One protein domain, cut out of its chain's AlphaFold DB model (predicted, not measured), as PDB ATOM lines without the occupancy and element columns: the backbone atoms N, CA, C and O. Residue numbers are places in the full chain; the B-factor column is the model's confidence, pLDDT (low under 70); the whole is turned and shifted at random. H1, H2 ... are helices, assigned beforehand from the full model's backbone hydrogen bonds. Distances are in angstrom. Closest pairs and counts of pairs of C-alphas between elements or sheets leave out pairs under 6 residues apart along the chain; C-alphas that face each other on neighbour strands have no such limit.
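This is residues 16 to 78 of the 322 residues of an uncharacterized protein of Corallococcus sicarius (UniProt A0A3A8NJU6). A long helix, H1, is followed by a shorter one, H2, set off to its side and running on nearly the same way, and a long link then turns away to a small helix, H3, at the far end of a hook. Residues 16 to 27 of H1 stick out. The printed part has 63 residues with three named helices and no named strand, all helix in class; it is extended, radius of gyration of the C-alphas 16.5 A, and flat, spanning 46 by 29 by 13 A.

H1, residues 16 to 38, touches H2, residues 45 to 55, with residues 34 to 38 alone. The closest C-alphas, of Thr 38 and Gly 45, are 6.5 A apart. They run the same way at a shallow tilt of 29 degrees. H3, residues 71 to 77, is apart from both. Every O i to N i+4 pair is within hydrogen-bond range in H2 and H3, and 18 of 19 in H1.

H1 measures 31.7 A from C-alpha 16 at (92.242, 127.551, 78.158), H2 15.1 A, and H3 9.9 A, ending at C-alpha 77 at (111.007, 151.249, 100.115).

The printed part has no cut. The link H2 to H3 is long, 15 residues. Residues 59 to 78 have pLDDT under 70.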
ATOM      1  N   ALA A  16      91.725 128.158  76.937       86.56
ATOM      2  CA  ALA A  16      92.242 127.551  78.158       86.56
ATOM      3  C   ALA A  16      93.452 126.655  77.867       86.56
ATOM      4  O   ALA A  16      94.471 126.771  78.535       86.56
ATOM      5  N   LEU A  17      93.378 125.818  76.829       91.94
ATOM      6  CA  LEU A  17      94.490 124.968  76.402       91.94
ATOM      7  C   LEU A  17      95.691 125.791  75.929       91.94
ATOM      8  O   LEU A  17      96.819 125.452  76.270       91.94
ATOM      9  N   ALA A  18      95.469 126.886  75.195       87.56
ATOM     10  CA  ALA A  18      96.542 127.785  74.777       87.56
ATOM     11  C   ALA A  18      97.229 128.451  75.978       87.56
ATOM     12  O   ALA A  18      98.455 128.507  76.030       87.56
ATOM     13  N   PHE A  19      96.456 128.904  76.970       85.44
ATOM     14  CA  PHE A  19      97.005 129.436  78.215       85.44
ATOM     15  C   PHE A  19      97.803 128.372  78.976       85.44
ATOM     16  O   PHE A  19      98.953 128.611  79.329       85.44
ATOM     17  N   VAL A  20      97.227 127.185  79.181       92.19
ATOM     18  CA  VAL A  20      97.869 126.065  79.888       92.19
ATOM     19  C   VAL A  20      99.160 125.630  79.190       92.19
ATOM     20  O   VAL A  20     100.163 125.399  79.862       92.19
ATOM     21  N   GLY A  21      99.161 125.589  77.854       93.00
ATOM     22  CA  GLY A  21     100.328 125.240  77.044       93.00
ATOM     23  C   GLY A  21     101.513 126.194  77.206       93.00
ATOM     24  O   GLY A  21     102.641 125.789  76.955       93.00
ATOM     25  N   VAL A  22     101.283 127.429  77.662       87.25
ATOM     26  CA  VAL A  22     102.344 128.404  77.972       87.25
ATOM     27  C   VAL A  22     102.627 128.461  79.475       87.25
ATOM     28  O   VAL A  22     103.782 128.464  79.892       87.25
ATOM     29  N   ALA A  23     101.583 128.474  80.304       87.38
ATOM     30  CA  ALA A  23     101.702 128.648  81.746       87.38
ATOM     31  C   ALA A  23     102.395 127.461  82.428       87.38
ATOM     32  O   ALA A  23     103.249 127.679  83.285       87.38
ATOM     33  N   LEU A  24     102.068 126.217  82.051       93.44
ATOM     34  CA  LEU A  24     102.654 125.037  82.694       93.44
ATOM     35  C   LEU A  24     104.160 124.898  82.437       93.44
ATOM     36  O   LEU A  24     104.876 124.696  83.414       93.44
ATOM     37  N   PRO A  25     104.683 125.046  81.201       94.94
ATOM     38  CA  PRO A  25     106.128 125.012  80.981       94.94
ATOM     39  C   PRO A  25     106.879 126.098  81.753       94.94
ATOM     40  O   PRO A  25     107.928 125.821  82.326       94.94
ATOM     41  N   LEU A  26     106.334 127.319  81.814       88.50
ATOM     42  CA  LEU A  26     106.954 128.416  82.562       88.50
ATOM     43  C   LEU A  26     106.926 128.164  84.073       88.50
ATOM     44  O   LEU A  26     107.931 128.383  84.746       88.50
ATOM     45  N   ALA A  27     105.811 127.657  84.602       90.69
ATOM     46  CA  ALA A  27     105.708 127.268  86.004       90.69
ATOM     47  C   ALA A  27     106.677 126.123  86.338       90.69
ATOM     48  O   ALA A  27     107.387 126.194  87.336       90.69
ATOM     49  N   ALA A  28     106.765 125.103  85.482       95.62
ATOM     50  CA  ALA A  28     107.702 123.998  85.650       95.62
ATOM     51  C   ALA A  28     109.159 124.482  85.626       95.62
ATOM     52  O   ALA A  28     109.941 124.087  86.486       95.62
ATOM     53  N   LEU A  29     109.512 125.380  84.700       93.56
ATOM     54  CA  LEU A  29     110.846 125.974  84.628       93.56
ATOM     55  C   LEU A  29     111.175 126.790  85.885       93.56
ATOM     56  O   LEU A  29     112.281 126.684  86.407       93.56
ATOM     57  N   PHE A  30     110.218 127.569  86.397       89.81
ATOM     58  CA  PHE A  30     110.377 128.322  87.641       89.81
ATOM     59  C   PHE A  30     110.634 127.397  88.839       89.81
ATOM     60  O   PHE A  30     111.593 127.602  89.581       89.81
ATOM     61  N   LEU A  31     109.826 126.344  88.995       95.12
ATOM     62  CA  LEU A  31     109.989 125.363  90.070       95.12
ATOM     63  C   LEU A  31     111.309 124.588  89.941       95.12
ATOM     64  O   LEU A  31     111.988 124.371  90.942       95.12
ATOM     65  N   ALA A  32     111.707 124.216  88.721       95.12
ATOM     66  CA  ALA A  32     112.984 123.556  88.459       95.12
ATOM     67  C   ALA A  32     114.178 124.467  88.782       95.12
ATOM     68  O   ALA A  32     115.155 124.011  89.371       95.12
ATOM     69  N   CYS A  33     114.086 125.759  88.455       88.06
ATOM     70  CA  CYS A  33     115.105 126.746  88.801       88.06
ATOM     71  C   CYS A  33     115.240 126.898  90.325       88.06
ATOM     72  O   CYS A  33     116.349 126.832  90.849       88.06
ATOM     73  N   ASN A  34     114.119 127.007  91.048       88.31
ATOM     74  CA  ASN A  34     114.125 127.062  92.514       88.31
ATOM     75  C   ASN A  34     114.736 125.796  93.129       88.31
ATOM     76  O   ASN A  34     115.578 125.897  94.023       88.31
ATOM     77  N   GLN A  35     114.368 124.615  92.617       91.94
ATOM     78  CA  GLN A  35     114.938 123.339  93.051       91.94
ATOM     79  C   GLN A  35     116.453 123.304  92.841       91.94
ATOM     80  O   GLN A  35     117.181 122.928  93.754       91.94
ATOM     81  N   ALA A  36     116.928 123.715  91.665       85.19
ATOM     82  CA  ALA A  36     118.350 123.725  91.342       85.19
ATOM     83  C   ALA A  36     119.142 124.736  92.190       85.19
ATOM     84  O   ALA A  36     120.275 124.459  92.566       85.19
ATOM     85  N   GLN A  37     118.558 125.897  92.506       79.56
ATOM     86  CA  GLN A  37     119.239 126.955  93.262       79.56
ATOM     87  C   GLN A  37     119.191 126.767  94.781       79.56
ATOM     88  O   GLN A  37     120.091 127.229  95.479       79.56
ATOM     89  N   THR A  38     118.123 126.168  95.312       82.62
ATOM     90  CA  THR A  38     117.852 126.158  96.762       82.62
ATOM     91  C   THR A  38     117.626 124.766  97.346       82.62
ATOM     92  O   THR A  38     117.419 124.639  98.552       82.62
ATOM     93  N   GLY A  39     117.607 123.724  96.510       84.81
ATOM     94  CA  GLY A  39     117.241 122.365  96.912       84.81
ATOM     95  C   GLY A  39     115.739 122.156  97.138       84.81
ATOM     96  O   GLY A  39     115.336 121.054  97.507       84.81
ATOM     97  N   SER A  40     114.899 123.176  96.917       90.06
ATOM     98  CA  SER A  40     113.441 123.098  97.066       90.06
ATOM     99  C   SER A  40     112.722 123.857  95.948       90.06
ATOM    100  O   SER A  40     113.076 125.003  95.670       90.06
ATOM    101  N   PRO A  41     111.649 123.313  95.338       94.44
ATOM    102  CA  PRO A  41     110.947 124.017  94.266       94.44
ATOM    103  C   PRO A  41     110.093 125.175  94.811       94.44
ATOM    104  O   PRO A  41     109.689 126.070  94.067       94.44
ATOM    105  N   TRP A  42     109.839 125.171  96.123       94.50
ATOM    106  CA  TRP A  42     108.973 126.114  96.832       94.50
ATOM    107  C   TRP A  42     109.739 127.256  97.509       94.50
ATOM    108  O   TRP A  42     109.119 128.170  98.047       94.50
ATOM    109  N   VAL A  43     111.073 127.211  97.509       86.69
ATOM    110  CA  VAL A  43     111.923 128.239  98.117       86.69
ATOM    111  C   VAL A  43     112.584 129.037  97.000       86.69
ATOM    112  O   VAL A  43     113.302 128.495  96.170       86.69
ATOM    113  N   THR A  44     112.338 130.345  96.963       85.38
ATOM    114  CA  THR A  44     113.019 131.224  96.000       85.38
ATOM    115  C   THR A  44     114.416 131.590  96.502       85.38
ATOM    116  O   THR A  44     114.667 131.590  97.711       85.38
ATOM    117  N   GLY A  45     115.311 131.997  95.598       78.25
ATOM    118  CA  GLY A  45     116.652 132.465  95.971       78.25
ATOM    119  C   GLY A  45     116.646 133.602  97.005       78.25
ATOM    120  O   GLY A  45     117.508 133.644  97.876       78.25
ATOM    121  N   TYR A  46     115.627 134.472  96.993       76.25
ATOM    122  CA  TYR A  46     115.481 135.541  97.989       76.25
ATOM    123  C   TYR A  46     115.175 134.999  99.394       76.25
ATOM    124  O   TYR A  46     115.760 135.449 100.379       76.25
ATOM    125  N   HIS A  47     114.309 133.983  99.498       82.94
ATOM    126  CA  HIS A  47     114.042 133.311 100.772       82.94
ATOM    127  C   HIS A  47     115.285 132.594 101.298       82.94
ATOM    128  O   HIS A  47     115.578 132.688 102.489       82.94
ATOM    129  N   ALA A  48     116.024 131.908 100.421       82.00
ATOM    130  CA  ALA A  48     117.276 131.248 100.783       82.00
ATOM    131  C   ALA A  48     118.331 132.262 101.258       82.00
ATOM    132  O   ALA A  48     118.956 132.050 102.292       82.00
ATOM    133  N   ALA A  49     118.461 133.401 100.571       78.31
ATOM    134  CA  ALA A  49     119.366 134.483 100.951       78.31
ATOM    135  C   ALA A  49     119.012 135.100 102.315       78.31
ATOM    136  O   ALA A  49     119.894 135.294 103.146       78.31
ATOM    137  N   ILE A  50     117.727 135.367 102.583       80.88
ATOM    138  CA  ILE A  50     117.279 135.868 103.894       80.88
ATOM    139  C   ILE A  50     117.489 134.824 104.990       80.88
ATOM    140  O   ILE A  50     117.866 135.187 106.101       80.88
ATOM    141  N   ARG A  51     117.231 133.542 104.706       82.88
ATOM    142  CA  ARG A  51     117.487 132.459 105.662       82.88
ATOM    143  C   ARG A  51     118.970 132.410 106.015       82.88
ATOM    144  O   ARG A  51     119.293 132.552 107.183       82.88
ATOM    145  N   TYR A  52     119.843 132.378 105.008       77.56
ATOM    146  CA  TYR A  52     121.289 132.469 105.194       77.56
ATOM    147  C   TYR A  52     121.688 133.703 106.015       77.56
ATOM    148  O   TYR A  52     122.501 133.598 106.929       77.56
ATOM    149  N   ALA A  53     121.098 134.868 105.729       78.50
ATOM    150  CA  ALA A  53     121.359 136.083 106.490       78.50
ATOM    151  C   ALA A  53     120.989 135.915 107.970       78.50
ATOM    152  O   ALA A  53     121.793 136.256 108.825       78.50
ATOM    153  N   ARG A  54     119.814 135.351 108.278       81.81
ATOM    154  CA  ARG A  54     119.373 135.099 109.660       81.81
ATOM    155  C   ARG A  54     120.246 134.072 110.371       81.81
ATOM    156  O   ARG A  54     120.636 134.327 111.499       81.81
ATOM    157  N   ASP A  55     120.580 132.974 109.702       80.00
ATOM    158  CA  ASP A  55     121.406 131.897 110.262       80.00
ATOM    159  C   ASP A  55     122.841 132.369 110.572       80.00
ATOM    160  O   ASP A  55     123.556 131.732 111.336       80.00
ATOM    161  N   ASN A  56     123.258 133.502 109.993       71.88
ATOM    162  CA  ASN A  56     124.561 134.138 110.205       71.88
ATOM    163  C   ASN A  56     124.458 135.506 110.912       71.88
ATOM    164  O   ASN A  56     125.357 136.339 110.757       71.88
ATOM    165  N   ASP A  57     123.347 135.790 111.601       75.00
ATOM    166  CA  ASP A  57     123.098 137.056 112.312       75.00
ATOM    167  C   ASP A  57     123.381 138.318 111.469       75.00
ATOM    168  O   ASP A  57     123.862 139.340 111.952       75.00
ATOM    169  N   PHE A  58     123.113 138.241 110.161       73.31
ATOM    170  CA  PHE A  58     123.342 139.268 109.135       73.31
ATOM    171  C   PHE A  58     124.795 139.720 108.968       73.31
ATOM    172  O   PHE A  58     125.095 140.532 108.092       73.31
ATOM    173  N   ARG A  59     125.725 139.136 109.721       67.00
ATOM    174  CA  ARG A  59     127.147 139.481 109.724       67.00
ATOM    175  C   ARG A  59     127.786 139.342 108.349       67.00
ATOM    176  O   ARG A  59     128.684 140.096 107.973       67.00
ATOM    177  N   TYR A  60     127.274 138.390 107.573       66.50
ATOM    178  CA  TYR A  60     127.737 138.103 106.226       66.50
ATOM    179  C   TYR A  60     126.744 138.468 105.121       66.50
ATOM    180  O   TYR A  60     126.836 137.957 104.003       66.50
ATOM    181  N   PHE A  61     125.822 139.378 105.409       68.00
ATOM    182  CA  PHE A  61     124.870 139.889 104.436       68.00
ATOM    183  C   PHE A  61     125.150 141.363 104.132       68.00
ATOM    184  O   PHE A  61     125.828 142.043 104.897       68.00
ATOM    185  N   PHE A  62     124.709 141.859 102.974       63.50
ATOM    186  CA  PHE A  62     124.942 143.266 102.607       63.50
ATOM    187  C   PHE A  62     123.945 144.215 103.288       63.50
ATOM    188  O   PHE A  62     124.238 145.391 103.485       63.50
ATOM    189  N   PHE A  63     122.787 143.690 103.682       66.56
ATOM    190  CA  PHE A  63     121.780 144.431 104.418       66.56
ATOM    191  C   PHE A  63     121.869 144.117 105.911       66.56
ATOM    192  O   PHE A  63     121.954 142.953 106.298       66.56
ATOM    193  N   ALA A  64     121.786 145.155 106.736       65.44
ATOM    194  CA  ALA A  64     121.564 145.044 108.166       65.44
ATOM    195  C   ALA A  64     120.168 144.449 108.493       65.44
ATOM    196  O   ALA A  64     119.251 144.537 107.659       65.44
ATOM    197  N   PRO A  65     119.975 143.845 109.684       68.81
ATOM    198  CA  PRO A  65     118.708 143.226 110.082       68.81
ATOM    199  C   PRO A  65     117.504 144.170 109.953       68.81
ATOM    200  O   PRO A  65     116.411 143.732 109.579       68.81
ATOM    201  N   GLU A  66     117.712 145.467 110.200       69.19
ATOM    202  CA  GLU A  66     116.697 146.529 110.173       69.19
ATOM    203  C   GLU A  66     116.148 146.788 108.763       69.19
ATOM    204  O   GLU A  66     115.041 147.293 108.609       69.19
ATOM    205  N   TYR A  67     116.875 146.398 107.714       63.31
ATOM    206  CA  TYR A  67     116.371 146.465 106.339       63.31
ATOM    207  C   TYR A  67     115.480 145.278 105.972       63.31
ATOM    208  O   TYR A  67     114.817 145.301 104.940       63.31
ATOM    209  N   THR A  68     115.433 144.242 106.813       60.41
ATOM    210  CA  THR A  68     114.572 143.067 106.605       60.41
ATOM    211  C   THR A  68     113.363 143.020 107.539       60.41
ATOM    212  O   THR A  68     112.520 142.131 107.391       60.41
ATOM    213  N   LYS A  69     113.259 143.952 108.501       59.06
ATOM    214  CA  LYS A  69     112.165 144.044 109.483       59.06
ATOM    215  C   LYS A  69     111.898 145.499 109.897       59.06
ATOM    216  O   LYS A  69     112.829 146.273 110.066       59.06
ATOM    217  N   GLY A  70     110.637 145.840 110.177       57.66
ATOM    218  CA  GLY A  70     110.267 147.096 110.850       57.66
ATOM    219  C   GLY A  70     110.365 148.360 109.981       57.66
ATOM    220  O   GLY A  70     110.252 148.300 108.759       57.66
ATOM    221  N   GLU A  71     110.547 149.519 110.620       53.38
ATOM    222  CA  GLU A  71     110.548 150.836 109.956       53.38
ATOM    223  C   GLU A  71     111.676 151.008 108.926       53.38
ATOM    224  O   GLU A  71     111.501 151.736 107.951       53.38
ATOM    225  N   GLY A  72     112.804 150.304 109.085       54.53
ATOM    226  CA  GLY A  72     113.932 150.331 108.144       54.53
ATOM    227  C   GLY A  72     113.625 149.684 106.788       54.53
ATOM    228  O   GLY A  72     114.142 150.136 105.767       54.53
ATOM    229  N   PHE A  73     112.716 148.701 106.752       57.62
ATOM    230  CA  PHE A  73     112.174 148.145 105.508       57.62
ATOM    231  C   PHE A  73     111.369 149.221 104.766       57.62
ATOM    232  O   PHE A  73     111.680 149.561 103.628       57.62
ATOM    233  N   LEU A  74     110.404 149.857 105.437       56.16
ATOM    234  CA  LEU A  74     109.629 150.955 104.845       56.16
ATOM    235  C   LEU A  74     110.514 152.155 104.476       56.16
ATOM    236  O   LEU A  74     110.245 152.818 103.485       56.16
ATOM    237  N   TYR A  75     111.597 152.416 105.208       55.06
ATOM    238  CA  TYR A  75     112.553 153.474 104.879       55.06
ATOM    239  C   TYR A  75     113.292 153.215 103.557       55.06
ATOM    240  O   TYR A  75     113.504 154.150 102.789       55.06
ATOM    241  N   PHE A  76     113.663 151.961 103.275       55.81
ATOM    242  CA  PHE A  76     114.284 151.576 102.001       55.81
ATOM    243  C   PHE A  76     113.308 151.653 100.831       55.81
ATOM    244  O   PHE A  76     113.695 151.954  99.704       55.81
ATOM    245  N   PHE A  77     112.039 151.375 101.119       60.69
ATOM    246  CA  PHE A  77     111.007 151.249 100.115       60.69
ATOM    247  C   PHE A  77     110.111 152.471  99.995       60.69
ATOM    248  O   PHE A  77     109.267 152.402  99.132       60.69
ATOM    249  N   VAL A  78     110.231 153.563 100.764       66.19
ATOM    250  CA  VAL A  78     109.281 154.694 100.674       66.19
ATOM    251  C   VAL A  78     109.931 156.013 100.268       66.19
ATOM    252  O   VAL A  78     110.823 156.529 100.943       66.19
TER     253      VAL A  78